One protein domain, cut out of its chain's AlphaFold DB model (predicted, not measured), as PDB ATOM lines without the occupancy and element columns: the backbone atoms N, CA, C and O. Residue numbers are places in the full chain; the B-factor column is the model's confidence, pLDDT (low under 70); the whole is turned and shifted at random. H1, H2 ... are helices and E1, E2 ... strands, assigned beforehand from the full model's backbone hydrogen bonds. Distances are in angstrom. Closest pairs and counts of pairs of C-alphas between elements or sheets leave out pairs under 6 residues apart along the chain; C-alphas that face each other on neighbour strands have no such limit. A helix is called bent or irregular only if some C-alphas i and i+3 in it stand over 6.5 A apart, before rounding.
ATOM      1  N   ASP A  55     -10.677 122.265  43.693       90.62
ATOM      2  CA  ASP A  55     -11.677 121.464  42.991       90.62
ATOM      3  C   ASP A  55     -12.320 122.197  41.813       90.62
ATOM      4  O   ASP A  55     -12.881 121.536  40.943       90.62
ATOM      5  N   ASP A  56     -12.210 123.522  41.714       92.94
ATOM      6  CA  ASP A  56     -12.718 124.284  40.569       92.94
ATOM      7  C   ASP A  56     -11.783 124.176  39.350       92.94
ATOM      8  O   ASP A  56     -12.222 124.293  38.201       92.94
ATOM      9  N   TYR A  57     -10.506 123.853  39.577       94.44
ATOM     10  CA  TYR A  57      -9.487 123.777  38.535       94.44
ATOM     11  C   TYR A  57      -9.250 122.344  38.081       94.44
ATOM     12  O   TYR A  57      -8.829 121.467  38.837       94.44
ATOM     13  N   TYR A  58      -9.450 122.106  36.784       94.75
ATOM     14  CA  TYR A  58      -9.201 120.800  36.178       94.75
ATOM     15  C   TYR A  58      -7.782 120.284  36.461       94.75
ATOM     16  O   TYR A  58      -7.641 119.137  36.882       94.75
ATOM     17  N   ILE A  59      -6.756 121.126  36.283       95.38
ATOM     18  CA  ILE A  59      -5.359 120.707  36.437       95.38
ATOM     19  C   ILE A  59      -5.025 120.319  37.881       95.38
ATOM     20  O   ILE A  59      -4.350 119.317  38.105       95.38
ATOM     21  N   LEU A  60      -5.569 121.038  38.867       95.69
ATOM     22  CA  LEU A  60      -5.367 120.720  40.279       95.69
ATOM     23  C   LEU A  60      -6.068 119.407  40.645       95.69
ATOM     24  O   LEU A  60      -5.451 118.543  41.263       95.69
ATOM     25  N   ARG A  61      -7.290 119.159  40.156       94.50
ATOM     26  CA  ARG A  61      -7.946 117.847  40.325       94.50
ATOM     27  C   ARG A  61      -7.149 116.697  39.701       94.50
ATOM     28  O   ARG A  61      -7.092 115.613  40.285       94.50
ATOM     29  N   GLN A  62      -6.536 116.911  38.535       93.75
ATOM     30  CA  GLN A  62      -5.684 115.898  37.903       93.75
ATOM     31  C   GLN A  62      -4.418 115.636  38.718       93.75
ATOM     32  O   GLN A  62      -4.080 114.479  38.957       93.75
ATOM     33  N   LEU A  63      -3.761 116.682  39.222       92.62
ATOM     34  CA  LEU A  63      -2.605 116.537  40.106       92.62
ATOM     35  C   LEU A  63      -2.966 115.813  41.414       92.62
ATOM     36  O   LEU A  63      -2.181 114.984  41.870       92.62
ATOM     37  N   ALA A  64      -4.168 116.028  41.962       90.88
ATOM     38  CA  ALA A  64      -4.668 115.290  43.132       90.88
ATOM     39  C   ALA A  64      -4.869 113.803  42.843       90.88
ATOM     40  O   ALA A  64      -4.597 112.951  43.686       90.88
ATOM     41  N   ALA A  65      -5.386 113.465  41.662       89.56
ATOM     42  CA  ALA A  65      -5.495 112.072  41.252       89.56
ATOM     43  C   ALA A  65      -4.104 111.450  41.052       89.56
ATOM     44  O   ALA A  65      -3.871 110.313  41.464       89.56
ATOM     45  N   ARG A  66      -3.170 112.216  40.479       87.56
ATOM     46  CA  ARG A  66      -1.805 111.774  40.185       87.56
ATOM     47  C   ARG A  66      -1.004 111.490  41.447       87.56
ATOM     48  O   ARG A  66      -0.345 110.454  41.509       87.56
ATOM     49  N   SER A  67      -1.102 112.346  42.464       83.94
ATOM     50  CA  SER A  67      -0.436 112.127  43.753       83.94
ATOM     51  C   SER A  67      -0.950 110.868  44.458       83.94
ATOM     52  O   SER A  67      -0.146 110.036  44.871       83.94
ATOM     53  N   ARG A  68      -2.274 110.656  44.496       82.94
ATOM     54  CA  ARG A  68      -2.886 109.451  45.091       82.94
ATOM     55  C   ARG A  68      -2.463 108.155  44.394       82.94
ATOM     56  O   ARG A  68      -2.207 107.151  45.061       82.94
ATOM     57  N   ASN A  69      -2.370 108.163  43.061       80.06
ATOM     58  CA  ASN A  69      -1.887 107.003  42.305       80.06
ATOM     59  C   ASN A  69      -0.422 106.692  42.645       80.06
ATOM     60  O   ASN A  69      -0.085 105.536  42.890       80.06
ATOM     61  N   ALA A  70       0.430 107.719  42.729       72.25
ATOM     62  CA  ALA A  70       1.842 107.551  43.069       72.25
ATOM     63  C   ALA A  70       2.054 107.003  44.494       72.25
ATOM     64  O   ALA A  70       2.929 106.160  44.706       72.25
ATOM     65  N   GLU A  71       1.254 107.440  45.471       67.00
ATOM     66  CA  GLU A  71       1.271 106.895  46.837       67.00
ATOM     67  C   GLU A  71       0.879 105.413  46.850       67.00
ATOM     68  O   GLU A  71       1.608 104.582  47.394       67.00
ATOM     69  N   THR A  72      -0.204 105.069  46.149       60.44
ATOM     70  CA  THR A  72      -0.695 103.687  46.035       60.44
ATOM     71  C   THR A  72       0.348 102.760  45.396       60.44
ATOM     72  O   THR A  72       0.580 101.648  45.872       60.44
ATOM     73  N   GLU A  73       1.026 103.209  44.335       60.41
ATOM     74  CA  GLU A  73       2.099 102.444  43.685       60.41
ATOM     75  C   GLU A  73       3.331 102.271  44.585       60.41
ATOM     76  O   GLU A  73       3.989 101.225  44.554       60.41
ATOM     77  N   ARG A  74       3.661 103.283  45.399       54.84
ATOM     78  CA  ARG A  74       4.798 103.234  46.329       54.84
ATOM     79  C   ARG A  74       4.563 102.244  47.465       54.84
ATOM     80  O   ARG A  74       5.500 101.546  47.841       54.84
ATOM     81  N   GLU A  75       3.341 102.162  47.982       55.06
ATOM     82  CA  GLU A  75       2.957 101.201  49.024       55.06
ATOM     83  C   GLU A  75       2.999  99.746  48.536       55.06
ATOM     84  O   GLU A  75       3.278  98.834  49.313       55.06
ATOM     85  N   GLN A  76       2.757  99.518  47.243       52.16
ATOM     86  CA  GLN A  76       2.713  98.178  46.649       52.16
ATOM     87  C   GLN A  76       4.084  97.645  46.215       52.16
ATOM     88  O   GLN A  76       4.239  96.435  46.028       52.16
ATOM     89  N   ARG A  77       5.093  98.509  46.044       39.00
ATOM     90  CA  ARG A  77       6.424  98.081  45.600       39.00
ATOM     91  C   ARG A  77       7.198  97.461  46.779       39.00
ATOM     92  O   ARG A  77       7.431  98.158  47.767       39.00
ATOM     93  N   ALA A 101       8.740 109.801  21.030       93.50
ATOM     94  CA  ALA A 101       7.686 110.789  20.897       93.50
ATOM     95  C   ALA A 101       7.299 110.893  19.421       93.50
ATOM     96  O   ALA A 101       8.162 110.883  18.543       93.50
ATOM     97  N   ASP A 102       6.003 110.996  19.140       92.94
ATOM     98  CA  ASP A 102       5.579 111.445  17.821       92.94
ATOM     99  C   ASP A 102       5.910 112.937  17.637       92.94
ATOM    100  O   ASP A 102       6.221 113.656  18.595       92.94
ATOM    101  N   SER A 103       5.851 113.411  16.391       92.69
ATOM    102  CA  SER A 103       6.177 114.804  16.077       92.69
ATOM    103  C   SER A 103       5.279 115.787  16.827       92.69
ATOM    104  O   SER A 103       5.745 116.839  17.240       92.69
ATOM    105  N   ALA A 104       4.014 115.430  17.073       93.44
ATOM    106  CA  ALA A 104       3.072 116.287  17.783       93.44
ATOM    107  C   ALA A 104       3.452 116.468  19.261       93.44
ATOM    108  O   ALA A 104       3.423 117.589  19.766       93.44
ATOM    109  N   ALA A 105       3.830 115.396  19.961       93.31
ATOM    110  CA  ALA A 105       4.270 115.460  21.350       93.31
ATOM    111  C   ALA A 105       5.615 116.186  21.486       93.31
ATOM    112  O   ALA A 105       5.782 116.983  22.411       93.31
ATOM    113  N   ALA A 106       6.549 115.943  20.559       94.44
ATOM    114  CA  ALA A 106       7.827 116.648  20.517       94.44
ATOM    115  C   ALA A 106       7.626 118.158  20.296       94.44
ATOM    116  O   ALA A 106       8.057 118.963  21.120       94.44
ATOM    117  N   GLU A 107       6.879 118.545  19.257       95.06
ATOM    118  CA  GLU A 107       6.565 119.948  18.962       95.06
ATOM    119  C   GLU A 107       5.798 120.619  20.107       95.06
ATOM    120  O   GLU A 107       6.058 121.776  20.428       95.06
ATOM    121  N   ALA A 108       4.864 119.915  20.753       96.06
ATOM    122  CA  ALA A 108       4.119 120.456  21.884       96.06
ATOM    123  C   ALA A 108       5.039 120.782  23.072       96.06
ATOM    124  O   ALA A 108       4.919 121.862  23.649       96.06
ATOM    125  N   ALA A 109       5.985 119.899  23.403       95.81
ATOM    126  CA  ALA A 109       6.951 120.149  24.469       95.81
ATOM    127  C   ALA A 109       7.901 121.306  24.132       95.81
ATOM    128  O   ALA A 109       8.159 122.164  24.977       95.81
ATOM    129  N   GLU A 110       8.386 121.375  22.892       95.69
ATOM    130  CA  GLU A 110       9.267 122.460  22.458       95.69
ATOM    131  C   GLU A 110       8.550 123.814  22.436       95.69
ATOM    132  O   GLU A 110       9.081 124.809  22.931       95.69
ATOM    133  N   ASN A 111       7.317 123.859  21.926       96.56
ATOM    134  CA  ASN A 111       6.489 125.063  21.951       96.56
ATOM    135  C   ASN A 111       6.162 125.492  23.383       96.56
ATOM    136  O   ASN A 111       6.206 126.684  23.685       96.56
ATOM    137  N   ALA A 112       5.903 124.540  24.281       96.69
ATOM    138  CA  ALA A 112       5.699 124.829  25.693       96.69
ATOM    139  C   ALA A 112       6.949 125.465  26.329       96.69
ATOM    140  O   ALA A 112       6.834 126.466  27.033       96.69
ATOM    141  N   LEU A 113       8.154 124.962  26.032       97.00
ATOM    142  CA  LEU A 113       9.405 125.582  26.491       97.00
ATOM    143  C   LEU A 113       9.608 126.991  25.926       97.00
ATOM    144  O   LEU A 113      10.010 127.888  26.671       97.00
ATOM    145  N   ARG A 114       9.292 127.213  24.643       97.12
ATOM    146  CA  ARG A 114       9.326 128.557  24.036       97.12
ATOM    147  C   ARG A 114       8.375 129.505  24.759       97.12
ATOM    148  O   ARG A 114       8.785 130.589  25.153       97.12
ATOM    149  N   GLN A 115       7.145 129.071  25.022       96.88
ATOM    150  CA  GLN A 115       6.146 129.877  25.719       96.88
ATOM    151  C   GLN A 115       6.554 130.188  27.171       96.88
ATOM    152  O   GLN A 115       6.393 131.315  27.652       96.88
ATOM    153  N   LEU A 116       7.128 129.214  27.884       96.62
ATOM    154  CA  LEU A 116       7.697 129.425  29.218       96.62
ATOM    155  C   LEU A 116       8.820 130.471  29.194       96.62
ATOM    156  O   LEU A 116       8.904 131.291  30.107       96.62
ATOM    157  N   ALA A 117       9.646 130.491  28.148       96.31
ATOM    158  CA  ALA A 117      10.687 131.500  27.982       96.31
ATOM    159  C   ALA A 117      10.131 132.889  27.634       96.31
ATOM    160  O   ALA A 117      10.523 133.886  28.239       96.31
ATOM    161  N   GLU A 118       9.184 132.966  26.696       96.62
ATOM    162  CA  GLU A 118       8.574 134.220  26.227       96.62
ATOM    163  C   GLU A 118       7.841 134.982  27.338       96.62
ATOM    164  O   GLU A 118       7.842 136.211  27.372       96.62
ATOM    165  N   THR A 119       7.245 134.255  28.280       94.56
ATOM    166  CA  THR A 119       6.545 134.825  29.445       94.56
ATOM    167  C   THR A 119       7.454 135.081  30.650       94.56
ATOM    168  O   THR A 119       6.989 135.558  31.690       94.56
ATOM    169  N   GLY A 120       8.747 134.762  30.530       92.94
ATOM    170  CA  GLY A 120       9.736 134.923  31.594       92.94
ATOM    171  C   GLY A 120       9.608 133.917  32.740       92.94
ATOM    172  O   GLY A 120      10.233 134.111  33.780       92.94
ATOM    173  N   THR A 121       8.817 132.853  32.574       94.19
ATOM    174  CA  THR A 121       8.728 131.758  33.544       94.19
ATOM    175  C   THR A 121      10.033 130.963  33.605       94.19
ATOM    176  O   THR A 121      10.513 130.653  34.691       94.19
ATOM    177  N   VAL A 122      10.634 130.680  32.450       95.12
ATOM    178  CA  VAL A 122      11.967 130.073  32.327       95.12
ATOM    179  C   VAL A 122      12.923 131.122  31.753       95.12
ATOM    180  O   VAL A 122      12.561 131.800  30.792       95.12
ATOM    181  N   PRO A 123      14.151 131.291  32.277       94.56
ATOM    182  CA  PRO A 123      15.102 132.211  31.662       94.56
ATOM    183  C   PRO A 123      15.454 131.774  30.233       94.56
ATOM    184  O   PRO A 123      15.735 130.602  29.984       94.56
ATOM    185  N   ALA A 124      15.489 132.724  29.296       94.75
ATOM    186  CA  ALA A 124      15.638 132.437  27.865       94.75
ATOM    187  C   ALA A 124      16.883 131.602  27.511       94.75
ATOM    188  O   ALA A 124      16.818 130.787  26.596       94.75
ATOM    189  N   ALA A 125      17.989 131.756  28.248       94.69
ATOM    190  CA  ALA A 125      19.203 130.964  28.042       94.69
ATOM    191  C   ALA A 125      18.975 129.460  28.288       94.69
ATOM    192  O   ALA A 125      19.428 128.641  27.496       94.69
ATOM    193  N   TRP A 126      18.213 129.095  29.329       95.56
ATOM    194  CA  TRP A 126      17.870 127.696  29.615       95.56
ATOM    195  C   TRP A 126      17.033 127.074  28.506       95.56
ATOM    196  O   TRP A 126      17.290 125.946  28.095       95.56
ATOM    197  N   ALA A 127      16.044 127.815  28.005       95.44
ATOM    198  CA  ALA A 127      15.225 127.347  26.897       95.44
ATOM    199  C   ALA A 127      16.029 127.256  25.591       95.44
ATOM    200  O   ALA A 127      15.848 126.300  24.849       95.44
ATOM    201  N   ALA A 128      16.929 128.205  25.316       94.25
ATOM    202  CA  ALA A 128      17.764 128.187  24.116       94.25
ATOM    203  C   ALA A 128      18.706 126.972  24.075       94.25
ATOM    204  O   ALA A 128      18.751 126.294  23.057       94.25
ATOM    205  N   GLU A 129      19.388 126.664  25.182       92.75
ATOM    206  CA  GLU A 129      20.233 125.465  25.318       92.75
ATOM    207  C   GLU A 129      19.410 124.176  25.151       92.75
ATOM    208  O   GLU A 129      19.785 123.257  24.423       92.75
ATOM    209  N   ALA A 130      18.244 124.109  25.798       92.94
ATOM    210  CA  ALA A 130      17.370 122.944  25.722       92.94
ATOM    211  C   ALA A 130      16.819 122.694  24.308       92.94
ATOM    212  O   ALA A 130      16.681 121.539  23.901       92.94
ATOM    213  N   LEU A 131      16.501 123.771  23.586       93.12
ATOM    214  CA  LEU A 131      15.922 123.763  22.242       93.12
ATOM    215  C   LEU A 131      16.973 123.832  21.132       93.12
ATOM    216  O   LEU A 131      16.604 123.970  19.965       93.12
ATOM    217  N   ASP A 132      18.262 123.756  21.456       89.19
ATOM    218  CA  ASP A 132      19.277 123.573  20.431       89.19
ATOM    219  C   ASP A 132      19.110 122.174  19.827       89.19
ATOM    220  O   ASP A 132      19.382 121.155  20.467       89.19
ATOM    221  N   THR A 133      18.576 122.136  18.606       75.00
ATOM    222  CA  THR A 133      18.233 120.907  17.892       75.00
ATOM    223  C   THR A 133      19.199 120.591  16.761       75.00
ATOM    224  O   THR A 133      18.828 119.827  15.870       75.00
ATOM    225  N   ALA A 134      20.398 121.181  16.743       79.62
ATOM    226  CA  ALA A 134      21.409 120.805  15.763       79.62
ATOM    227  C   ALA A 134      21.626 119.282  15.799       79.62
ATOM    228  O   ALA A 134      21.873 118.727  16.868       79.62
ATOM    229  N   GLU A 135      21.494 118.618  14.645       76.38
ATOM    230  CA  GLU A 135      21.745 117.178  14.536       76.38
ATOM    231  C   GLU A 135      23.196 116.904  14.932       76.38
ATOM    232  O   GLU A 135      24.131 117.390  14.287       76.38
ATOM    233  N   THR A 136      23.384 116.138  16.001       80.12
ATOM    234  CA  THR A 136      24.717 115.747  16.464       80.12
ATOM    235  C   THR A 136      25.137 114.406  15.869       80.12
ATOM    236  O   THR A 136      26.329 114.094  15.820       80.12
ATOM    237  N   GLY A 137      24.172 113.605  15.393       81.50
ATOM    238  CA  GLY A 137      24.387 112.216  14.994       81.50
ATOM    239  C   GLY A 137      24.730 111.313  16.181       81.50
ATOM    240  O   GLY A 137      25.174 110.176  15.985       81.50
ATOM    241  N   GLU A 138      24.567 111.809  17.411       85.25
ATOM    242  CA  GLU A 138      24.903 111.075  18.619       85.25
ATOM    243  C   GLU A 138      23.888 109.967  18.893       85.25
ATOM    244  O   GLU A 138      22.678 110.069  18.662       85.25
ATOM    245  N   SER A 139      24.408 108.877  19.441       85.94
ATOM    246  CA  SER A 139      23.616 107.724  19.825       85.94
ATOM    247  C   SER A 139      24.114 107.138  21.129       85.94
ATOM    248  O   SER A 139      25.272 107.296  21.514       85.94
ATOM    249  N   TYR A 140      23.217 106.434  21.801       82.81
ATOM    250  CA  TYR A 140      23.502 105.703  23.017       82.81
ATOM    251  C   TYR A 140      23.128 104.238  22.814       82.81
ATOM    252  O   TYR A 140      22.018 103.924  22.385       82.81
ATOM    253  N   THR A 141      24.061 103.338  23.117       83.00
ATOM    254  CA  THR A 141      23.783 101.901  23.200       83.00
ATOM    255  C   THR A 141      23.846 101.496  24.659       83.00
ATOM    256  O   THR A 141      24.884 101.653  25.300       83.00
ATOM    257  N   ASP A 142      22.730 101.005  25.180       74.94
ATOM    258  CA  ASP A 142      22.640 100.563  26.564       74.94
ATOM    259  C   ASP A 142      23.305  99.187  26.754       74.94
ATOM    260  O   ASP A 142      23.629  98.491  25.788       74.94
ATOM    261  N   TRP A 143      23.512  98.767  28.004       73.19
ATOM    262  CA  TRP A 143      24.177  97.491  28.327       73.19
ATOM    263  C   TRP A 143      23.466  96.256  27.752       73.19
ATOM    264  O   TRP A 143      24.101  95.224  27.533       73.19
ATOM    265  N   ASP A 144      22.153  96.348  27.524       76.88
ATOM    266  CA  ASP A 144      21.320  95.298  26.933       76.88
ATOM    267  C   ASP A 144      21.431  95.241  25.394       76.88
ATOM    268  O   ASP A 144      20.807  94.394  24.752       76.88
ATOM    269  N   GLY A 145      22.247  96.119  24.799       78.75
ATOM    270  CA  GLY A 145      22.454  96.240  23.359       78.75
ATOM    271  C   GLY A 145      21.380  97.060  22.643       78.75
ATOM    272  O   GLY A 145      21.416  97.156  21.415       78.75
ATOM    273  N   ARG A 146      20.421  97.654  23.367       83.31
ATOM    274  CA  ARG A 146      19.397  98.513  22.769       83.31
ATOM    275  C   ARG A 146      19.995  99.858  22.378       83.31
ATOM    276  O   ARG A 146      20.692 100.504  23.157       83.31
ATOM    277  N   TYR A 147      19.686 100.272  21.156       86.69
ATOM    278  CA  TYR A 147      20.216 101.474  20.528       86.69
ATOM    279  C   TYR A 147      19.187 102.611  20.549       86.69
ATOM    280  O   TYR A 147      18.011 102.392  20.241       86.69
ATOM    281  N   TYR A 148      19.646 103.817  20.876       87.81
ATOM    282  CA  TYR A 148      18.845 105.032  21.017       87.81
ATOM    283  C   TYR A 148      19.501 106.185  20.255       87.81
ATOM    284  O   TYR A 148      20.687 106.459  20.442       87.81
ATOM    285  N   TYR A 149      18.728 106.881  19.424       90.75
ATOM    286  CA  TYR A 149      19.159 108.126  18.783       90.75
ATOM    287  C   TYR A 149      18.946 109.297  19.748       90.75
ATOM    288  O   TYR A 149      17.866 109.410  20.328       90.75
ATOM    289  N   LEU A 150      19.958 110.143  19.958       89.12
ATOM    290  CA  LEU A 150      19.868 111.271  20.903       89.12
ATOM    291  C   LEU A 150      19.347 112.563  20.255       89.12
ATOM    292  O   LEU A 150      18.908 113.479  20.951       89.12
ATOM    293  N   ASP A 151      19.327 112.602  18.924       90.38
ATOM    294  CA  ASP A 151      18.623 113.635  18.160       90.38
ATOM    295  C   ASP A 151      17.096 113.486  18.236       90.38
ATOM    296  O   ASP A 151      16.367 114.445  17.991       90.38
ATOM    297  N   GLU A 152      16.619 112.306  18.638       92.00
ATOM    298  CA  GLU A 152      15.201 112.007  18.797       92.00
ATOM    299  C   GLU A 152      14.672 112.395  20.181       92.00
ATOM    300  O   GLU A 152      15.380 112.394  21.197       92.00
ATOM    301  N   THR A 153      13.370 112.658  20.223       94.19
ATOM    302  CA  THR A 153      12.639 112.947  21.456       94.19
ATOM    303  C   THR A 153      11.876 111.706  21.912       94.19
ATOM    304  O   THR A 153      11.339 110.941  21.111       94.19
ATOM    305  N   TYR A 154      11.798 111.508  23.222       93.56
ATOM    306  CA  TYR A 154      11.140 110.371  23.853       93.56
ATOM    307  C   TYR A 154       9.969 110.844  24.704       93.56
ATOM    308  O   TYR A 154      10.006 111.930  25.276       93.56
ATOM    309  N   CYS A 155       8.934 110.024  24.844       93.62
ATOM    310  CA  CYS A 155       7.823 110.307  25.735       93.62
ATOM    311  C   CYS A 155       7.413 109.097  26.576       93.62
ATOM    312  O   CYS A 155       7.722 107.942  26.279       93.62
ATOM    313  N   VAL A 156       6.705 109.387  27.659       91.62
ATOM    314  CA  VAL A 156       5.922 108.424  28.429       91.62
ATOM    315  C   VAL A 156       4.624 109.108  28.833       91.62
ATOM    316  O   VAL A 156       4.618 110.307  29.115       91.62
ATOM    317  N   THR A 157       3.526 108.364  28.850       90.25
ATOM    318  CA  THR A 157       2.222 108.876  29.277       90.25
ATOM    319  C   THR A 157       1.749 108.079  30.477       90.25
ATOM    320  O   THR A 157       1.765 106.848  30.444       90.25
ATOM    321  N   ASP A 158       1.356 108.769  31.543       87.50
ATOM    322  CA  ASP A 158       0.779 108.113  32.712       87.50
ATOM    323  C   ASP A 158      -0.712 107.792  32.524       87.50
ATOM    324  O   ASP A 158      -1.357 108.183  31.548       87.50
ATOM    325  N   SER A 159      -1.278 107.050  33.475       86.56
ATOM    326  CA  SER A 159      -2.673 106.599  33.425       86.56
ATOM    327  C   SER A 159      -3.707 107.728  33.498       86.56
ATOM    328  O   SER A 159      -4.879 107.494  33.200       86.56
ATOM    329  N   LEU A 160      -3.297 108.941  33.875       88.69
ATOM    330  CA  LEU A 160      -4.158 110.120  33.968       88.69
ATOM    331  C   LEU A 160      -4.038 111.029  32.742       88.69
ATOM    332  O   LEU A 160      -4.802 111.986  32.617       88.69
ATOM    333  N   GLY A 161      -3.144 110.698  31.809       89.25
ATOM    334  CA  GLY A 161      -2.929 111.466  30.592       89.25
ATOM    335  C   GLY A 161      -1.904 112.583  30.756       89.25
ATOM    336  O   GLY A 161      -1.875 113.486  29.926       89.25
ATOM    337  N   PHE A 162      -1.039 112.551  31.773       92.31
ATOM    338  CA  PHE A 162       0.150 113.395  31.731       92.31
ATOM    339  C   PHE A 162       1.175 112.771  30.798       92.31
ATOM    340  O   PHE A 162       1.563 111.614  30.970       92.31
ATOM    341  N   VAL A 163       1.630 113.547  29.822       93.94
ATOM    342  CA  VAL A 163       2.725 113.176  28.934       93.94
ATOM    343  C   VAL A 163       4.003 113.847  29.419       93.94
ATOM    344  O   VAL A 163       4.069 115.068  29.541       93.94
ATOM    345  N   THR A 164       5.021 113.045  29.710       94.62
ATOM    346  CA  THR A 164       6.379 113.522  29.962       94.62
ATOM    347  C   THR A 164       7.191 113.319  28.698       94.62
ATOM    348  O   THR A 164       7.431 112.183  28.291       94.62
ATOM    349  N   VAL A 165       7.612 114.420  28.088       95.12
ATOM    350  CA  VAL A 165       8.450 114.461  26.891       95.12
ATOM    351  C   VAL A 165       9.871 114.818  27.303       95.12
ATOM    352  O   VAL A 165      10.083 115.705  28.130       95.12
ATOM    353  N   ARG A 166      10.855 114.106  26.762       93.12
ATOM    354  CA  ARG A 166      12.251 114.219  27.157       93.12
ATOM    355  C   ARG A 166      13.170 114.077  25.959       93.12
ATOM    356  O   ARG A 166      13.019 113.149  25.169       93.12
ATOM    357  N   ARG A 167      14.180 114.935  25.899       92.06
ATOM    358  CA  ARG A 167      15.332 114.759  25.015       92.06
ATOM    359  C   ARG A 167      16.578 114.524  25.846       92.06
ATOM    360  O   ARG A 167      16.733 115.086  26.934       92.06
ATOM    361  N   PHE A 168      17.461 113.685  25.333       88.56
ATOM    362  CA  PHE A 168      18.726 113.348  25.967       88.56
ATOM    363  C   PHE A 168      19.882 113.954  25.175       88.56
ATOM    364  O   PHE A 168      19.729 114.326  24.017       88.56
ATOM    365  N   GLY A 169      21.028 114.083  25.822       85.81
ATOM    366  CA  GLY A 169      22.280 114.461  25.184       85.81
ATOM    367  C   GLY A 169      23.417 113.625  25.740       85.81
ATOM    368  O   GLY A 169      23.256 112.919  26.743       85.81
ATOM    369  N   MET A 170      24.568 113.712  25.089       81.06
ATOM    370  CA  MET A 170      25.785 113.078  25.563       81.06
ATOM    371  C   MET A 170      26.915 114.099  25.635       81.06
ATOM    372  O   MET A 170      27.007 115.032  24.845       81.06
ATOM    373  N   THR A 171      27.764 113.973  26.644       78.81
ATOM    374  CA  THR A 171      29.019 114.723  26.731       78.81
ATOM    375  C   THR A 171      30.030 113.827  27.414       78.81
ATOM    376  O   THR A 171      29.703 113.181  28.406       78.81
ATOM    377  N   ASP A 172      31.229 113.735  26.845       76.62
ATOM    378  CA  ASP A 172      32.294 112.846  27.318       76.62
ATOM    379  C   ASP A 172      31.807 111.410  27.598       76.62
ATOM    380  O   ASP A 172      32.123 110.809  28.624       76.62
ATOM    381  N   ASN A 173      31.001 110.871  26.675       73.19
ATOM    382  CA  ASN A 173      30.407 109.531  26.748       73.19
ATOM    383  C   ASN A 173      29.376 109.321  27.882       73.19
ATOM    384  O   ASN A 173      28.814 108.237  28.017       73.19
ATOM    385  N   ALA A 174      29.067 110.358  28.662       76.44
ATOM    386  CA  ALA A 174      28.069 110.316  29.719       76.44
ATOM    387  C   ALA A 174      26.710 110.831  29.217       76.44
ATOM    388  O   ALA A 174      26.592 111.927  28.663       76.44
ATOM    389  N   LEU A 175      25.668 110.021  29.416       81.81
ATOM    390  CA  LEU A 175      24.293 110.353  29.048       81.81
ATOM    391  C   LEU A 175      23.694 111.328  30.072       81.81
ATOM    392  O   LEU A 175      23.721 111.072  31.278       81.81
ATOM    393  N   PHE A 176      23.075 112.405  29.595       83.81
ATOM    394  CA  PHE A 176      22.306 113.321  30.432       83.81
ATOM    395  C   PHE A 176      20.940 113.634  29.818       83.81
ATOM    396  O   PHE A 176      20.707 113.476  28.620       83.81
ATOM    397  N   THR A 177      20.005 114.077  30.656       88.25
ATOM    398  CA  THR A 177      18.740 114.641  30.171       88.25
ATOM    399  C   THR A 177      19.008 116.070  29.714       88.25
ATOM    400  O   THR A 177      19.549 116.845  30.492       88.25
ATOM    401  N   ARG A 178      18.646 116.436  28.483       90.56
ATOM    402  CA  ARG A 178      18.761 117.817  27.986       90.56
ATOM    403  C   ARG A 178      17.579 118.653  28.476       90.56
ATOM    404  O   ARG A 178      17.768 119.690  29.106       90.56
ATOM    405  N   TYR A 179      16.368 118.142  28.272       93.62
ATOM    406  CA  TYR A 179      15.152 118.692  28.861       93.62
ATOM    407  C   TYR A 179      14.148 117.593  29.177       93.62
ATOM    408  O   TYR A 179      14.136 116.553  28.524       93.62
ATOM    409  N   SER A 180      13.271 117.850  30.141       94.50
ATOM    410  CA  SER A 180      12.099 117.043  30.460       94.50
ATOM    411  C   SER A 180      10.924 117.975  30.730       94.50
ATOM    412  O   SER A 180      11.018 118.830  31.603       94.50
ATOM    413  N   VAL A 181       9.816 117.798  30.017       95.88
ATOM    414  CA  VAL A 181       8.591 118.587  30.196       95.88
ATOM    415  C   VAL A 181       7.432 117.638  30.432       95.88
ATOM    416  O   VAL A 181       7.194 116.745  29.623       95.88
ATOM    417  N   THR A 182       6.707 117.830  31.529       95.75
ATOM    418  CA  THR A 182       5.474 117.096  31.815       95.75
ATOM    419  C   THR A 182       4.274 118.008  31.620       95.75
ATOM    420  O   THR A 182       4.191 119.079  32.226       95.75
ATOM    421  N   MET A 183       3.327 117.557  30.801       95.12
ATOM    422  CA  MET A 183       2.136 118.305  30.406       95.12
ATOM    423  C   MET A 183       0.889 117.447  30.602       95.12
ATOM    424  O   MET A 183       0.938 116.240  30.373       95.12
ATOM    425  N   ASP A 184      -0.241 118.052  30.954       94.88
ATOM    426  CA  ASP A 184      -1.538 117.393  30.767       94.88
ATOM    427  C   ASP A 184      -1.833 117.291  29.262       94.88
ATOM    428  O   ASP A 184      -1.856 118.299  28.556       94.88
ATOM    429  N   SER A 185      -2.051 116.080  28.744       91.81
ATOM    430  CA  SER A 185      -2.212 115.859  27.302       91.81
ATOM    431  C   SER A 185      -3.521 116.416  26.739       91.81
ATOM    432  O   SER A 185      -3.685 116.471  25.521       91.81
ATOM    433  N   ARG A 186      -4.491 116.767  27.593       91.88
ATOM    434  CA  ARG A 186      -5.798 117.290  27.179       91.88
ATOM    435  C   ARG A 186      -5.766 118.806  27.038       91.88
ATOM    436  O   ARG A 186      -6.375 119.326  26.107       91.88
ATOM    437  N   THR A 187      -5.111 119.505  27.958       92.75
ATOM    438  CA  THR A 187      -5.066 120.973  27.985       92.75
ATOM    439  C   THR A 187      -3.747 121.544  27.486       92.75
ATOM    440  O   THR A 187      -3.690 122.732  27.183       92.75
ATOM    441  N   GLY A 188      -2.688 120.733  27.408       92.50
ATOM    442  CA  GLY A 188      -1.327 121.196  27.133       92.50
ATOM    443  C   GLY A 188      -0.697 121.951  28.306       92.50
ATOM    444  O   GLY A 188       0.378 122.522  28.160       92.50
ATOM    445  N   THR A 189      -1.348 121.978  29.476       95.81
ATOM    446  CA  THR A 189      -0.840 122.699  30.646       95.81
ATOM    447  C   THR A 189       0.423 122.026  31.166       95.81
ATOM    448  O   THR A 189       0.387 120.859  31.563       95.81
ATOM    449  N   VAL A 190       1.529 122.770  31.197       96.88
ATOM    450  CA  VAL A 190       2.788 122.308  31.786       96.88
ATOM    451  C   VAL A 190       2.662 122.279  33.303       96.88
ATOM    452  O   VAL A 190       2.246 123.255  33.920       96.88
ATOM    453  N   VAL A 191       3.060 121.162  33.907       95.69
ATOM    454  CA  VAL A 191       3.114 121.000  35.370       95.69
ATOM    455  C   VAL A 191       4.530 120.788  35.884       95.69
ATOM    456  O   VAL A 191       4.788 120.985  37.065       95.69
ATOM    457  N   GLU A 192       5.463 120.410  35.015       95.56
ATOM    458  CA  GLU A 192       6.868 120.234  35.368       95.56
ATOM    459  C   GLU A 192       7.739 120.554  34.158       95.56
ATOM    460  O   GLU A 192       7.465 120.087  33.051       95.56
ATOM    461  N   ALA A 193       8.799 121.319  34.375       95.69
ATOM    462  CA  ALA A 193       9.869 121.522  33.418       95.69
ATOM    463  C   ALA A 193      11.210 121.342  34.131       95.69
ATOM    464  O   ALA A 193      11.434 121.870  35.220       95.69
ATOM    465  N   TRP A 194      12.104 120.596  33.502       94.62
ATOM    466  CA  TRP A 194      13.464 120.377  33.961       94.62
ATOM    467  C   TRP A 194      14.402 120.557  32.771       94.62
ATOM    468  O   TRP A 194      14.165 119.992  31.703       94.62
ATOM    469  N   LEU A 195      15.443 121.364  32.940       94.44
ATOM    470  CA  LEU A 195      16.362 121.778  31.882       94.44
ATOM    471  C   LEU A 195      17.789 121.617  32.374       94.44
ATOM    472  O   LEU A 195      18.062 121.871  33.545       94.44
ATOM    473  N   SER A 196      18.690 121.226  31.480       91.50
ATOM    474  CA  SER A 196      20.102 121.033  31.786       91.50
ATOM    475  C   SER A 196      20.987 121.947  30.956       91.50
ATOM    476  O   SER A 196      20.797 122.066  29.751       91.50
ATOM    477  N   MET A 197      22.018 122.501  31.585       91.62
ATOM    478  CA  MET A 197      22.993 123.391  30.960       91.62
ATOM    479  C   MET A 197      24.393 123.086  31.493       91.62
ATOM    480  O   MET A 197      24.546 122.609  32.623       91.62
ATOM    481  N   ALA A 198      25.419 123.339  30.679       88.69
ATOM    482  CA  ALA A 198      26.806 123.290  31.129       88.69
ATOM    483  C   ALA A 198      27.041 124.278  32.287       88.69
ATOM    484  O   ALA A 198      26.492 125.383  32.290       88.69
ATOM    485  N   GLY A 199      27.852 123.890  33.279       85.31
ATOM    486  CA  GLY A 199      28.023 124.691  34.497       85.31
ATOM    487  C   GLY A 199      28.521 126.118  34.250       85.31
ATOM    488  O   GLY A 199      28.000 127.062  34.837       85.31
ATOM    489  N   THR A 200      29.437 126.296  33.296       84.19
ATOM    490  CA  THR A 200      29.988 127.611  32.922       84.19
ATOM    491  C   THR A 200      28.936 128.597  32.414       84.19
ATOM    492  O   THR A 200      29.047 129.800  32.653       84.19
ATOM    493  N   ASP A 201      27.912 128.101  31.723       87.50
ATOM    494  CA  ASP A 201      26.842 128.934  31.170       87.50
ATOM    495  C   ASP A 201      25.742 129.173  32.215       87.50
ATOM    496  O   ASP A 201      25.200 130.277  32.340       87.50
ATOM    497  N   ALA A 202      25.467 128.159  33.039       86.81
ATOM    498  CA  ALA A 202      24.441 128.219  34.070       86.81
ATOM    499  C   ALA A 202      24.762 129.227  35.182       86.81
ATOM    500  O   ALA A 202      23.858 129.937  35.622       86.81
ATOM    501  N   GLU A 203      26.030 129.346  35.594       83.88
ATOM    502  CA  GLU A 203      26.472 130.319  36.611       83.88
ATOM    503  C   GLU A 203      26.136 131.772  36.244       83.88
ATOM    504  O   GLU A 203      25.919 132.610  37.121       83.88
ATOM    505  N   ASN A 204      26.063 132.072  34.945       84.19
ATOM    506  CA  ASN A 204      25.780 133.407  34.425       84.19
ATOM    507  C   ASN A 204      24.293 133.626  34.106       84.19
ATOM    508  O   ASN A 204      23.904 134.707  33.654       84.19
ATOM    509  N   THR A 205      23.452 132.615  34.330       88.88
ATOM    510  CA  THR A 205      22.029 132.673  34.007       88.88
ATOM    511  C   THR A 205      21.212 133.133  35.224       88.88
ATOM    512  O   THR A 205      21.487 132.708  36.346       88.88
ATOM    513  N   PRO A 206      20.189 133.998  35.051       88.19
ATOM    514  CA  PRO A 206      19.368 134.463  36.166       88.19
ATOM    515  C   PRO A 206      18.704 133.323  36.949       88.19
ATOM    516  O   PRO A 206      18.144 132.395  36.359       88.19
ATOM    517  N   LEU A 207      18.718 133.439  38.280       90.75
ATOM    518  CA  LEU A 207      17.989 132.542  39.177       90.75
ATOM    519  C   LEU A 207      16.463 132.709  39.022       90.75
ATOM    520  O   LEU A 207      16.000 133.773  38.594       90.75
ATOM    521  N   PRO A 208      15.665 131.692  39.397       90.56
ATOM    522  CA  PRO A 208      14.213 131.807  39.406       90.56
ATOM    523  C   PRO A 208      13.732 132.957  40.300       90.56
ATOM    524  O   PRO A 208      14.324 133.248  41.340       90.56
ATOM    525  N   THR A 209      12.633 133.600  39.906       93.88
ATOM    526  CA  THR A 209      12.049 134.735  40.634       93.88
ATOM    527  C   THR A 209      10.579 134.495  40.943       93.88
ATOM    528  O   THR A 209       9.898 133.750  40.239       93.88
ATOM    529  N   GLU A 210      10.056 135.183  41.956       94.75
ATOM    530  CA  GLU A 210       8.629 135.123  42.286       94.75
ATOM    531  C   GLU A 210       7.749 135.536  41.095       94.75
ATOM    532  O   GLU A 210       6.742 134.893  40.811       94.75
ATOM    533  N   THR A 211       8.160 136.561  40.339       95.19
ATOM    534  CA  THR A 211       7.471 136.995  39.117       95.19
ATOM    535  C   THR A 211       7.362 135.860  38.100       95.19
ATOM    536  O   THR A 211       6.291 135.656  37.536       95.19
ATOM    537  N   ALA A 212       8.432 135.082  37.909       94.88
ATOM    538  CA  ALA A 212       8.432 133.925  37.015       94.88
ATOM    539  C   ALA A 212       7.433 132.844  37.467       94.88
ATOM    540  O   ALA A 212       6.715 132.277  36.639       94.88
ATOM    541  N   LEU A 213       7.329 132.606  38.782       96.38
ATOM    542  CA  LEU A 213       6.360 131.664  39.349       96.38
ATOM    543  C   LEU A 213       4.915 132.165  39.221       96.38
ATOM    544  O   LEU A 213       4.018 131.374  38.937       96.38
ATOM    545  N   ARG A 214       4.674 133.476  39.363       96.19
ATOM    546  CA  ARG A 214       3.352 134.078  39.106       96.19
ATOM    547  C   ARG A 214       2.964 133.969  37.631       96.19
ATOM    548  O   ARG A 214       1.821 133.628  37.340       96.19
ATOM    549  N   SER A 215       3.907 134.189  36.712       96.00
ATOM    550  CA  SER A 215       3.692 133.936  35.280       96.00
ATOM    551  C   SER A 215       3.347 132.470  35.020       96.00
ATOM    552  O   SER A 215       2.431 132.193  34.251       96.00
ATOM    553  N   PHE A 216       4.008 131.530  35.704       96.88
ATOM    554  CA  PHE A 216       3.703 130.105  35.566       96.88
ATOM    555  C   PHE A 216       2.298 129.757  36.071       96.88
ATOM    556  O   PHE A 216       1.555 129.052  35.391       96.88
ATOM    557  N   ALA A 217       1.897 130.307  37.223       96.69
ATOM    558  CA  ALA A 217       0.537 130.163  37.733       96.69
ATOM    559  C   ALA A 217      -0.500 130.681  36.722       96.69
ATOM    560  O   ALA A 217      -1.493 130.005  36.467       96.69
ATOM    561  N   ALA A 218      -0.246 131.841  36.105       95.31
ATOM    562  CA  ALA A 218      -1.123 132.410  35.084       95.31
ATOM    563  C   ALA A 218      -1.187 131.550  33.809       95.31
ATOM    564  O   ALA A 218      -2.258 131.362  33.240       95.31
ATOM    565  N   GLN A 219      -0.069 130.963  33.370       94.12
ATOM    566  CA  GLN A 219      -0.081 130.020  32.243       94.12
ATOM    567  C   GLN A 219      -0.903 128.760  32.532       94.12
ATOM    568  O   GLN A 219      -1.551 128.221  31.636       94.12
ATOM    569  N   ALA A 220      -0.890 128.296  33.781       94.25
ATOM    570  CA  ALA A 220      -1.719 127.184  34.225       94.25
ATOM    571  C   ALA A 220      -3.197 127.573  34.446       94.25
ATOM    572  O   ALA A 220      -4.003 126.707  34.791       94.25
ATOM    573  N   GLY A 221      -3.564 128.847  34.247       94.81
ATOM    574  CA  GLY A 221      -4.912 129.375  34.477       94.81
ATOM    575  C   GLY A 221      -5.279 129.486  35.958       94.81
ATOM    576  O   GLY A 221      -6.453 129.382  36.308       94.81
ATOM    577  N   LEU A 222      -4.286 129.611  36.843       96.06
ATOM    578  CA  LEU A 222      -4.438 129.601  38.302       96.06
ATOM    579  C   LEU A 222      -4.318 130.996  38.937       96.06
ATOM    580  O   LEU A 222      -4.268 131.128  40.161       96.06
ATOM    581  N   GLU A 223      -4.273 132.060  38.140       91.56
ATOM    582  CA  GLU A 223      -4.181 133.443  38.618       91.56
ATOM    583  C   GLU A 223      -5.381 133.851  39.483       91.56
ATOM    584  O   GLU A 223      -5.236 134.641  40.417       91.56
ATOM    585  N   SER A 224      -6.549 133.258  39.220       90.88
ATOM    586  CA  SER A 224      -7.792 133.555  39.940       90.88
ATOM    587  C   SER A 224      -7.848 132.966  41.359       90.88
ATOM    588  O   SER A 224      -8.731 133.353  42.121       90.88
ATOM    589  N   LEU A 225      -6.897 132.105  41.756       93.12
ATOM    590  CA  LEU A 225      -6.742 131.699  43.163       93.12
ATOM    591  C   LEU A 225      -6.406 132.902  44.061       93.12
ATOM    592  O   LEU A 225      -6.862 132.974  45.200       93.12
ATOM    593  N   GLY A 226      -5.656 133.873  43.524       87.38
ATOM    594  CA  GLY A 226      -5.457 135.207  44.102       87.38
ATOM    595  C   GLY A 226      -4.593 135.298  45.367       87.38
ATOM    596  O   GLY A 226      -4.156 136.393  45.709       87.38
ATOM    597  N   ASP A 227      -4.302 134.187  46.037       93.88
ATOM    598  CA  ASP A 227      -3.650 134.129  47.352       93.88
ATOM    599  C   ASP A 227      -2.199 133.620  47.310       93.88
ATOM    600  O   ASP A 227      -1.615 133.309  48.343       93.88
ATOM    601  N   TRP A 228      -1.597 133.563  46.120       95.00
ATOM    602  CA  TRP A 228      -0.213 133.134  45.928       95.00
ATOM    603  C   TRP A 228       0.775 133.956  46.765       95.00
ATOM    604  O   TRP A 228       0.968 135.154  46.509       95.00
ATOM    605  N   ALA A 229       1.456 133.296  47.698       93.69
ATOM    606  CA  ALA A 229       2.465 133.884  48.574       93.69
ATOM    607  C   ALA A 229       3.667 132.951  48.753       93.69
ATOM    608  O   ALA A 229       3.550 131.735  48.618       93.69
ATOM    609  N   ALA A 230       4.835 133.514  49.065       91.69
ATOM    610  CA  ALA A 230       5.986 132.702  49.437       91.69
ATOM    611  C   ALA A 230       5.682 131.957  50.754       91.69
ATOM    612  O   ALA A 230       5.299 132.609  51.732       91.69
ATOM    613  N   PRO A 231       5.822 130.619  50.802       87.50
ATOM    614  CA  PRO A 231       5.632 129.867  52.035       87.50
ATOM    615  C   PRO A 231       6.681 130.269  53.081       87.50
ATOM    616  O   PRO A 231       7.858 130.453  52.755       87.50
ATOM    617  N   ALA A 232       6.249 130.421  54.336       79.94
ATOM    618  CA  ALA A 232       7.148 130.703  55.452       79.94
ATOM    619  C   ALA A 232       8.139 129.543  55.638       79.94
ATOM    620  O   ALA A 232       7.758 128.386  55.489       79.94
ATOM    621  N   ASP A 233       9.402 129.867  55.930       72.94
ATOM    622  CA  ASP A 233      10.474 128.900  56.222       72.94
ATOM    623  C   ASP A 233      10.725 127.830  55.137       72.94
ATOM    624  O   ASP A 233      11.288 126.774  55.398       72.94
ATOM    625  N   SER A 234      10.373 128.118  53.881       71.75
ATOM    626  CA  SER A 234      10.580 127.179  52.776       71.75
ATOM    627  C   SER A 234      12.069 126.908  52.493       71.75
ATOM    628  O   SER A 234      12.816 127.855  52.229       71.75
ATOM    629  N   PRO A 235      12.510 125.635  52.396       72.69
ATOM    630  CA  PRO A 235      13.860 125.288  51.955       72.69
ATOM    631  C   PRO A 235      14.067 125.479  50.449       72.69
ATOM    632  O   PRO A 235      15.193 125.373  49.960       72.69
ATOM    633  N   TYR A 236      12.998 125.728  49.686       74.81
ATOM    634  CA  TYR A 236      13.114 126.062  48.273       74.81
ATOM    635  C   TYR A 236      13.585 127.505  48.113       74.81
ATOM    636  O   TYR A 236      12.977 128.423  48.661       74.81
ATOM    637  N   GLY A 237      14.617 127.707  47.288       73.12
ATOM    638  CA  GLY A 237      15.141 129.042  46.986       73.12
ATOM    639  C   GLY A 237      14.123 129.971  46.311       73.12
ATOM    640  O   GLY A 237      14.229 131.187  46.447       73.12
ATOM    641  N   CYS A 238      13.124 129.418  45.612       90.19
ATOM    642  CA  CYS A 238      12.004 130.167  45.050       90.19
ATOM    643  C   CYS A 238      10.732 129.305  45.049       90.19
ATOM    644  O   CYS A 238      10.684 128.263  44.390       90.19
ATOM    645  N   ALA A 239       9.701 129.732  45.783       93.50
ATOM    646  CA  ALA A 239       8.427 129.024  45.867       93.50
ATOM    647  C   ALA A 239       7.236 129.974  46.039       93.50
ATOM    648  O   ALA A 239       7.363 131.050  46.622       93.50
ATOM    649  N   LEU A 240       6.072 129.541  45.557       95.19
ATOM    650  CA  LEU A 240       4.774 130.172  45.766       95.19
ATOM    651  C   LEU A 240       3.746 129.121  46.160       95.19
ATOM    652  O   LEU A 240       3.618 128.095  45.497       95.19
ATOM    653  N   TYR A 241       2.987 129.406  47.205       94.88
ATOM    654  CA  TYR A 241       1.915 128.568  47.705       94.88
ATOM    655  C   TYR A 241       0.580 129.314  47.653       94.88
ATOM    656  O   TYR A 241       0.522 130.507  47.952       94.88
ATOM    657  N   SER A 242      -0.475 128.604  47.262       94.88
ATOM    658  CA  SER A 242      -1.868 129.039  47.362       94.88
ATOM    659  C   SER A 242      -2.585 128.130  48.355       94.88
ATOM    660  O   SER A 242      -2.689 126.921  48.130       94.88
ATOM    661  N   THR A 243      -3.109 128.713  49.432       92.81
ATOM    662  CA  THR A 243      -3.924 128.017  50.433       92.81
ATOM    663  C   THR A 243      -5.279 127.625  49.844       92.81
ATOM    664  O   THR A 243      -5.747 126.513  50.072       92.81
ATOM    665  N   ASN A 244      -5.876 128.495  49.026       92.38
ATOM    666  CA  ASN A 244      -7.134 128.247  48.318       92.38
ATOM    667  C   ASN A 244      -7.035 127.033  47.380       92.38
ATOM    668  O   ASN A 244      -7.963 126.226  47.273       92.38
ATOM    669  N   GLY A 245      -5.901 126.907  46.689       92.06
ATOM    670  CA  GLY A 245      -5.639 125.829  45.742       92.06
ATOM    671  C   GLY A 245      -4.956 124.601  46.342       92.06
ATOM    672  O   GLY A 245      -4.854 123.594  45.643       92.06
ATOM    673  N   GLY A 246      -4.444 124.670  47.578       93.25
ATOM    674  CA  GLY A 246      -3.534 123.652  48.119       93.25
ATOM    675  C   GLY A 246      -2.375 123.363  47.158       93.25
ATOM    676  O   GLY A 246      -2.011 122.206  46.940       93.25
ATOM    677  N   ALA A 247      -1.878 124.400  46.482       94.06
ATOM    678  CA  ALA A 247      -1.001 124.279  45.325       94.06
ATOM    679  C   ALA A 247       0.334 124.961  45.601       94.06
ATOM    680  O   ALA A 247       0.377 126.118  46.015       94.06
ATOM    681  N   LEU A 248       1.422 124.242  45.341       93.88
ATOM    682  CA  LEU A 248       2.790 124.709  45.500       93.88
ATOM    683  C   LEU A 248       3.470 124.750  44.132       93.88
ATOM    684  O   LEU A 248       3.556 123.738  43.435       93.88
ATOM    685  N   ILE A 249       3.990 125.919  43.783       95.31
ATOM    686  CA  ILE A 249       4.905 126.113  42.668       95.31
ATOM    687  C   ILE A 249       6.305 126.296  43.242       95.31
ATOM    688  O   ILE A 249       6.513 127.142  44.108       95.31
ATOM    689  N   THR A 250       7.274 125.546  42.731       93.81
ATOM    690  CA  THR A 250       8.684 125.683  43.115       93.81
ATOM    691  C   THR A 250       9.555 125.817  41.887       93.81
ATOM    692  O   THR A 250       9.323 125.119  40.899       93.81
ATOM    693  N   ALA A 251      10.602 126.629  41.985       92.62
ATOM    694  CA  ALA A 251      11.702 126.591  41.040       92.62
ATOM    695  C   ALA A 251      13.052 126.585  41.752       92.62
ATOM    696  O   ALA A 251      13.229 127.192  42.810       92.62
ATOM    697  N   SER A 252      14.016 125.894  41.155       89.94
ATOM    698  CA  SER A 252      15.368 125.800  41.695       89.94
ATOM    699  C   SER A 252      16.406 125.675  40.593       89.94
ATOM    700  O   SER A 252      16.140 125.135  39.517       89.94
ATOM    701  N   THR A 253      17.602 126.171  40.899       90.12
ATOM    702  CA  THR A 253      18.778 126.054  40.047       90.12
ATOM    703  C   THR A 253      19.926 125.527  40.890       90.12
ATOM    704  O   THR A 253      20.312 126.177  41.861       90.12
ATOM    705  N   HIS A 254      20.452 124.351  40.549       87.44
ATOM    706  CA  HIS A 254      21.541 123.731  41.304       87.44
ATOM    707  C   HIS A 254      22.516 122.970  40.400       87.44
ATOM    708  O   HIS A 254      22.090 122.391  39.394       87.44
ATOM    709  N   PRO A 255      23.804 122.908  40.783       87.31
ATOM    710  CA  PRO A 255      24.754 121.999  40.164       87.31
ATOM    711  C   PRO A 255      24.352 120.545  40.425       87.31
ATOM    712  O   PRO A 255      23.835 120.197  41.492       87.31
ATOM    713  N   TYR A 256      24.621 119.684  39.455       83.44
ATOM    714  CA  TYR A 256      24.496 118.242  39.564       83.44
ATOM    715  C   TYR A 256      25.581 117.560  38.729       83.44
ATOM    716  O   TYR A 256      26.036 118.066  37.708       83.44
ATOM    717  N   THR A 257      25.984 116.371  39.160       76.19
ATOM    718  CA  THR A 257      26.914 115.537  38.403       76.19
ATOM    719  C   THR A 257      26.180 114.344  37.816       76.19
ATOM    720  O   THR A 257      25.207 113.831  38.372       76.19
ATOM    721  N   TYR A 258      26.655 113.897  36.662       71.31
ATOM    722  CA  TYR A 258      26.234 112.667  36.006       71.31
ATOM    723  C   TYR A 258      27.490 111.894  35.608       71.31
ATOM    724  O   TYR A 258      28.574 112.472  35.512       71.31
ATOM    725  N   GLN A 259      27.353 110.578  35.475       65.06
ATOM    726  CA  GLN A 259      28.479 109.669  35.286       65.06
ATOM    727  C   GLN A 259      28.329 108.867  34.000       65.06
ATOM    728  O   GLN A 259      27.214 108.512  33.613       65.06
ATOM    729  N   ASP A 260      29.469 108.572  33.374       61.78
ATOM    730  CA  ASP A 260      29.569 107.618  32.270       61.78
ATOM    731  C   ASP A 260      29.023 106.241  32.678       61.78
ATOM    732  O   ASP A 260      29.243 105.753  33.791       61.78
ATOM    733  N   TYR A 261      28.297 105.631  31.747       57.06
ATOM    734  CA  TYR A 261      27.696 104.315  31.884       57.06
ATOM    735  C   TYR A 261      28.568 103.203  31.274       57.06
ATOM    736  O   TYR A 261      28.490 102.050  31.700       57.06
ATOM    737  N   VAL A 262      29.423 103.531  30.297       52.38
ATOM    738  CA  VAL A 262      30.149 102.570  29.454       52.38
ATOM    739  C   VAL A 262      31.663 102.796  29.564       52.38
ATOM    740  O   VAL A 262      32.345 103.063  28.578       52.38
ATOM    741  N   GLY A 263      32.230 102.652  30.766       51.00
ATOM    742  CA  GLY A 263      33.672 102.829  30.950       51.00
ATOM    743  C   GLY A 263      34.217 102.393  32.308       51.00
ATOM    744  O   GLY A 263      33.571 102.518  33.342       51.00
ATOM    745  N   THR A 264      35.457 101.893  32.328       48.62
ATOM    746  CA  THR A 264      36.203 101.519  33.548       48.62
ATOM    747  C   THR A 264      36.639 102.718  34.404       48.62
ATOM    748  O   THR A 264      37.242 102.519  35.459       48.62
ATOM    749  N   ALA A 265      36.375 103.953  33.961       50.78
ATOM    750  CA  ALA A 265      36.686 105.184  34.680       50.78
ATOM    751  C   ALA A 265      35.475 106.138  34.638       50.78
ATOM    752  O   ALA A 265      34.991 106.427  33.548       50.78
ATOM    753  N   PRO A 266      34.985 106.636  35.787       56.19
ATOM    754  CA  PRO A 266      33.851 107.550  35.820       56.19
ATOM    755  C   PRO A 266      34.250 108.904  35.226       56.19
ATOM    756  O   PRO A 266      35.115 109.590  35.775       56.19
ATOM    757  N   VAL A 267      33.597 109.313  34.139       58.44
ATOM    758  CA  VAL A 267      33.634 110.707  33.697       58.44
ATOM    759  C   VAL A 267      32.530 111.457  34.427       58.44
ATOM    760  O   VAL A 267      31.354 111.151  34.257       58.44
ATOM    761  N   SER A 268      32.917 112.393  35.292       66.19
ATOM    762  CA  SER A 268      32.002 113.330  35.939       66.19
ATOM    763  C   SER A 268      32.051 114.633  35.164       66.19
ATOM    764  O   SER A 268      33.105 115.263  35.107       66.19
ATOM    765  N   SER A 269      30.924 115.048  34.601       68.62
ATOM    766  CA  SER A 269      30.801 116.348  33.943       68.62
ATOM    767  C   SER A 269      29.961 117.288  34.807       68.62
ATOM    768  O   SER A 269      28.996 116.863  35.452       68.62
ATOM    769  N   ASP A 270      30.394 118.547  34.877       83.25
ATOM    770  CA  ASP A 270      29.750 119.597  35.662       83.25
ATOM    771  C   ASP A 270      28.604 120.221  34.863       83.25
ATOM    772  O   ASP A 270      28.805 120.853  33.820       83.25
ATOM    773  N   ARG A 271      27.381 120.009  35.343       86.81
ATOM    774  CA  ARG A 271      26.169 120.578  34.760       86.81
ATOM    775  C   ARG A 271      25.286 121.117  35.855       86.81
ATOM    776  O   ARG A 271      25.366 120.733  37.015       86.81
ATOM    777  N   TRP A 272      24.425 122.032  35.476       91.38
ATOM    778  CA  TRP A 272      23.423 122.578  36.364       91.38
ATOM    779  C   TRP A 272      22.062 122.271  35.788       91.38
ATOM    780  O   TRP A 272      21.902 122.136  34.571       91.38
ATOM    781  N   TYR A 273      21.078 122.161  36.667       91.06
ATOM    782  CA  TYR A 273      19.697 122.053  36.249       91.06
ATOM    783  C   TYR A 273      18.908 123.284  36.656       91.06
ATOM    784  O   TYR A 273      19.173 123.883  37.697       91.06
ATOM    785  N   TYR A 274      17.906 123.608  35.849       93.06
ATOM    786  CA  TYR A 274      16.785 124.457  36.217       93.06
ATOM    787  C   TYR A 274      15.550 123.570  36.318       93.06
ATOM    788  O   TYR A 274      15.236 122.840  35.378       93.06
ATOM    789  N   SER A 275      14.854 123.614  37.450       92.75
ATOM    790  CA  SER A 275      13.588 122.908  37.636       92.75
ATOM    791  C   SER A 275      12.472 123.885  37.965       92.75
ATOM    792  O   SER A 275      12.695 124.876  38.657       92.75
ATOM    793  N   LEU A 276      11.277 123.588  37.470       94.19
ATOM    794  CA  LEU A 276      10.037 124.302  37.728       94.19
ATOM    795  C   LEU A 276       8.931 123.266  37.864       94.19
ATOM    796  O   LEU A 276       8.776 122.417  36.992       94.19
ATOM    797  N   THR A 277       8.181 123.289  38.960       94.31
ATOM    798  CA  THR A 277       7.143 122.281  39.210       94.31
ATOM    799  C   THR A 277       5.915 122.893  39.863       94.31
ATOM    800  O   THR A 277       6.049 123.733  40.746       94.31
ATOM    801  N   LEU A 278       4.734 122.432  39.452       95.06
ATOM    802  CA  LEU A 278       3.442 122.633  40.102       95.06
ATOM    803  C   LEU A 278       3.013 121.311  40.752       95.06
ATOM    804  O   LEU A 278       2.865 120.291  40.079       95.06
ATOM    805  N   GLN A 279       2.794 121.331  42.062       90.94
ATOM    806  CA  GLN A 279       2.352 120.175  42.842       90.94
ATOM    807  C   GLN A 279       1.205 120.567  43.767       90.94
ATOM    808  O   GLN A 279       1.052 121.734  44.117       90.94
ATOM    809  N   LEU A 280       0.437 119.578  44.216       89.50
ATOM    810  CA  LEU A 280      -0.442 119.774  45.361       89.50
ATOM    811  C   LEU A 280       0.308 119.510  46.658       89.50
ATOM    812  O   LEU A 280       1.048 118.530  46.768       89.50
ATOM    813  N   ARG A 281       0.081 120.384  47.632       84.81
ATOM    814  CA  ARG A 281       0.574 120.284  49.000       84.81
ATOM    815  C   ARG A 281      -0.485 120.845  49.925       84.81
ATOM    816  O   ARG A 281      -1.022 121.914  49.669       84.81
ATOM    817  N   THR A 282      -0.773 120.133  51.001       79.25
ATOM    818  CA  THR A 282      -1.483 120.744  52.122       79.25
ATOM    819  C   THR A 282      -0.504 121.585  52.946       79.25
ATOM    820  O   THR A 282       0.712 121.407  52.853       79.25
ATOM    821  N   GLU A 283      -1.012 122.530  53.737       73.62
ATOM    822  CA  GLU A 283      -0.171 123.461  54.504       73.62
ATOM    823  C   GLU A 283       0.752 122.728  55.496       73.62
ATOM    824  O   GLU A 283       1.908 123.098  55.663       73.62
ATOM    825  N   ASP A 284       0.289 121.615  56.069       74.88
ATOM    826  CA  ASP A 284       1.064 120.720  56.938       74.88
ATOM    827  C   ASP A 284       2.154 119.916  56.203       74.88
ATOM    828  O   ASP A 284       3.041 119.347  56.838       74.88
ATOM    829  N   GLN A 285       2.101 119.868  54.871       71.81
ATOM    830  CA  GLN A 285       3.085 119.204  54.012       71.81
ATOM    831  C   GLN A 285       4.096 120.178  53.404       71.81
ATOM    832  O   GLN A 285       4.957 119.742  52.624       71.81
ATOM    833  N   LEU A 286       3.989 121.476  53.704       71.00
ATOM    834  CA  LEU A 286       5.000 122.440  53.301       71.00
ATOM    835  C   LEU A 286       6.303 122.116  54.037       71.00
ATOM    836  O   LEU A 286       6.293 121.900  55.250       71.00
TER     837      LEU A 286
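What this domain is: This is residues 55 to 77 and 101 to 286 of the 288 residues of an uncharacterized protein of Gemmiger formicilis (UniProt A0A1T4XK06). What is the overall picture? A twisted sheet of seven strands has helices H2, H3, H4 and H5 over one face, with H1 beside the strands and its residues 70 to 76 sticking out. Strands E8 and E9 bend, and E1 of the small hairpin E1 E2 sits near E4. What makes it up? The 209 printed residues hold five named helices and nine named strands, in the order H1 H2 H3 E1 E2 E3 E4 E5 E6 H4 H5 E7 E8 E9, a mixed class. The large sheet runs E3 E4 E5 E6 E9 E8 E7, all antiparallel. The whole is compact, with a radius of gyration of the C-alphas of 17.8 A and spans of 51 by 40 by 32 A.

How they stand to each other: Where does the first helix stand? H1, residues 58 to 76, is at the sheet's level, with a height of 2.2 A; its closest C-alphas to E9, residues 268 to 280, are Leu 63 and Leu 280, 6.5 A apart. Which helices lie over the sheet? H2, residues 103 to 118, at a height of 9.2 A, runs across the strands, at 87 degrees on the local plane to E3, residues 153 to 157. H3, residues 124 to 130, touches residues 113 to 118 of H2 as a helical hairpin, closest at C-alphas 117 and 124, 5.0 A. On the same face are H4, residues 199 to 202, over E9, and H5, residues 210 to 219, closest to E8, residues 247 to 259, at C-alphas 213 and 249, 6.6 A. How do the strands pair? E1, residues 139 to 141, and E2, residues 147 to 149, form a hairpin, with N 140 and O 148 within hydrogen-bond range at 2.9 A. E3, E4, residues 162 to 171, E5, residues 174 to 184, and E6, residues 190 to 198, form a meander, each strand the antiparallel neighbour of the one before, as do E7, residues 238 to 242, E8 and E9; N 195 of E6 and O 274 of E9 are 2.9 A apart. In this folded sheet, bent back on itself, E3 E4 E5 E6 face E8 E7, with E9 as the hinge. What of the helix backbones? Every O i to N i+4 pair is within hydrogen-bond range in H1, H2, H3 and H5; H4 is too short for one.

Where its parts are: Where are the anchors? H1 begins at C-alpha 58 (-9.201, 120.800, 36.178), and E9 ends at C-alpha 280 (-0.442, 119.774, 45.361). Which elements are long? E8 and E9 each measure 34.4 A, E5 30.5 A, E4 29.3 A and H1 27.6 A.

The domain as a whole: Is anything missing? Residues 78 to 100 are not printed, with C-alphas 77 and 101 27.8 A apart. Where is confidence low? Residues 71 to 77 and 259 to 269 are under 70.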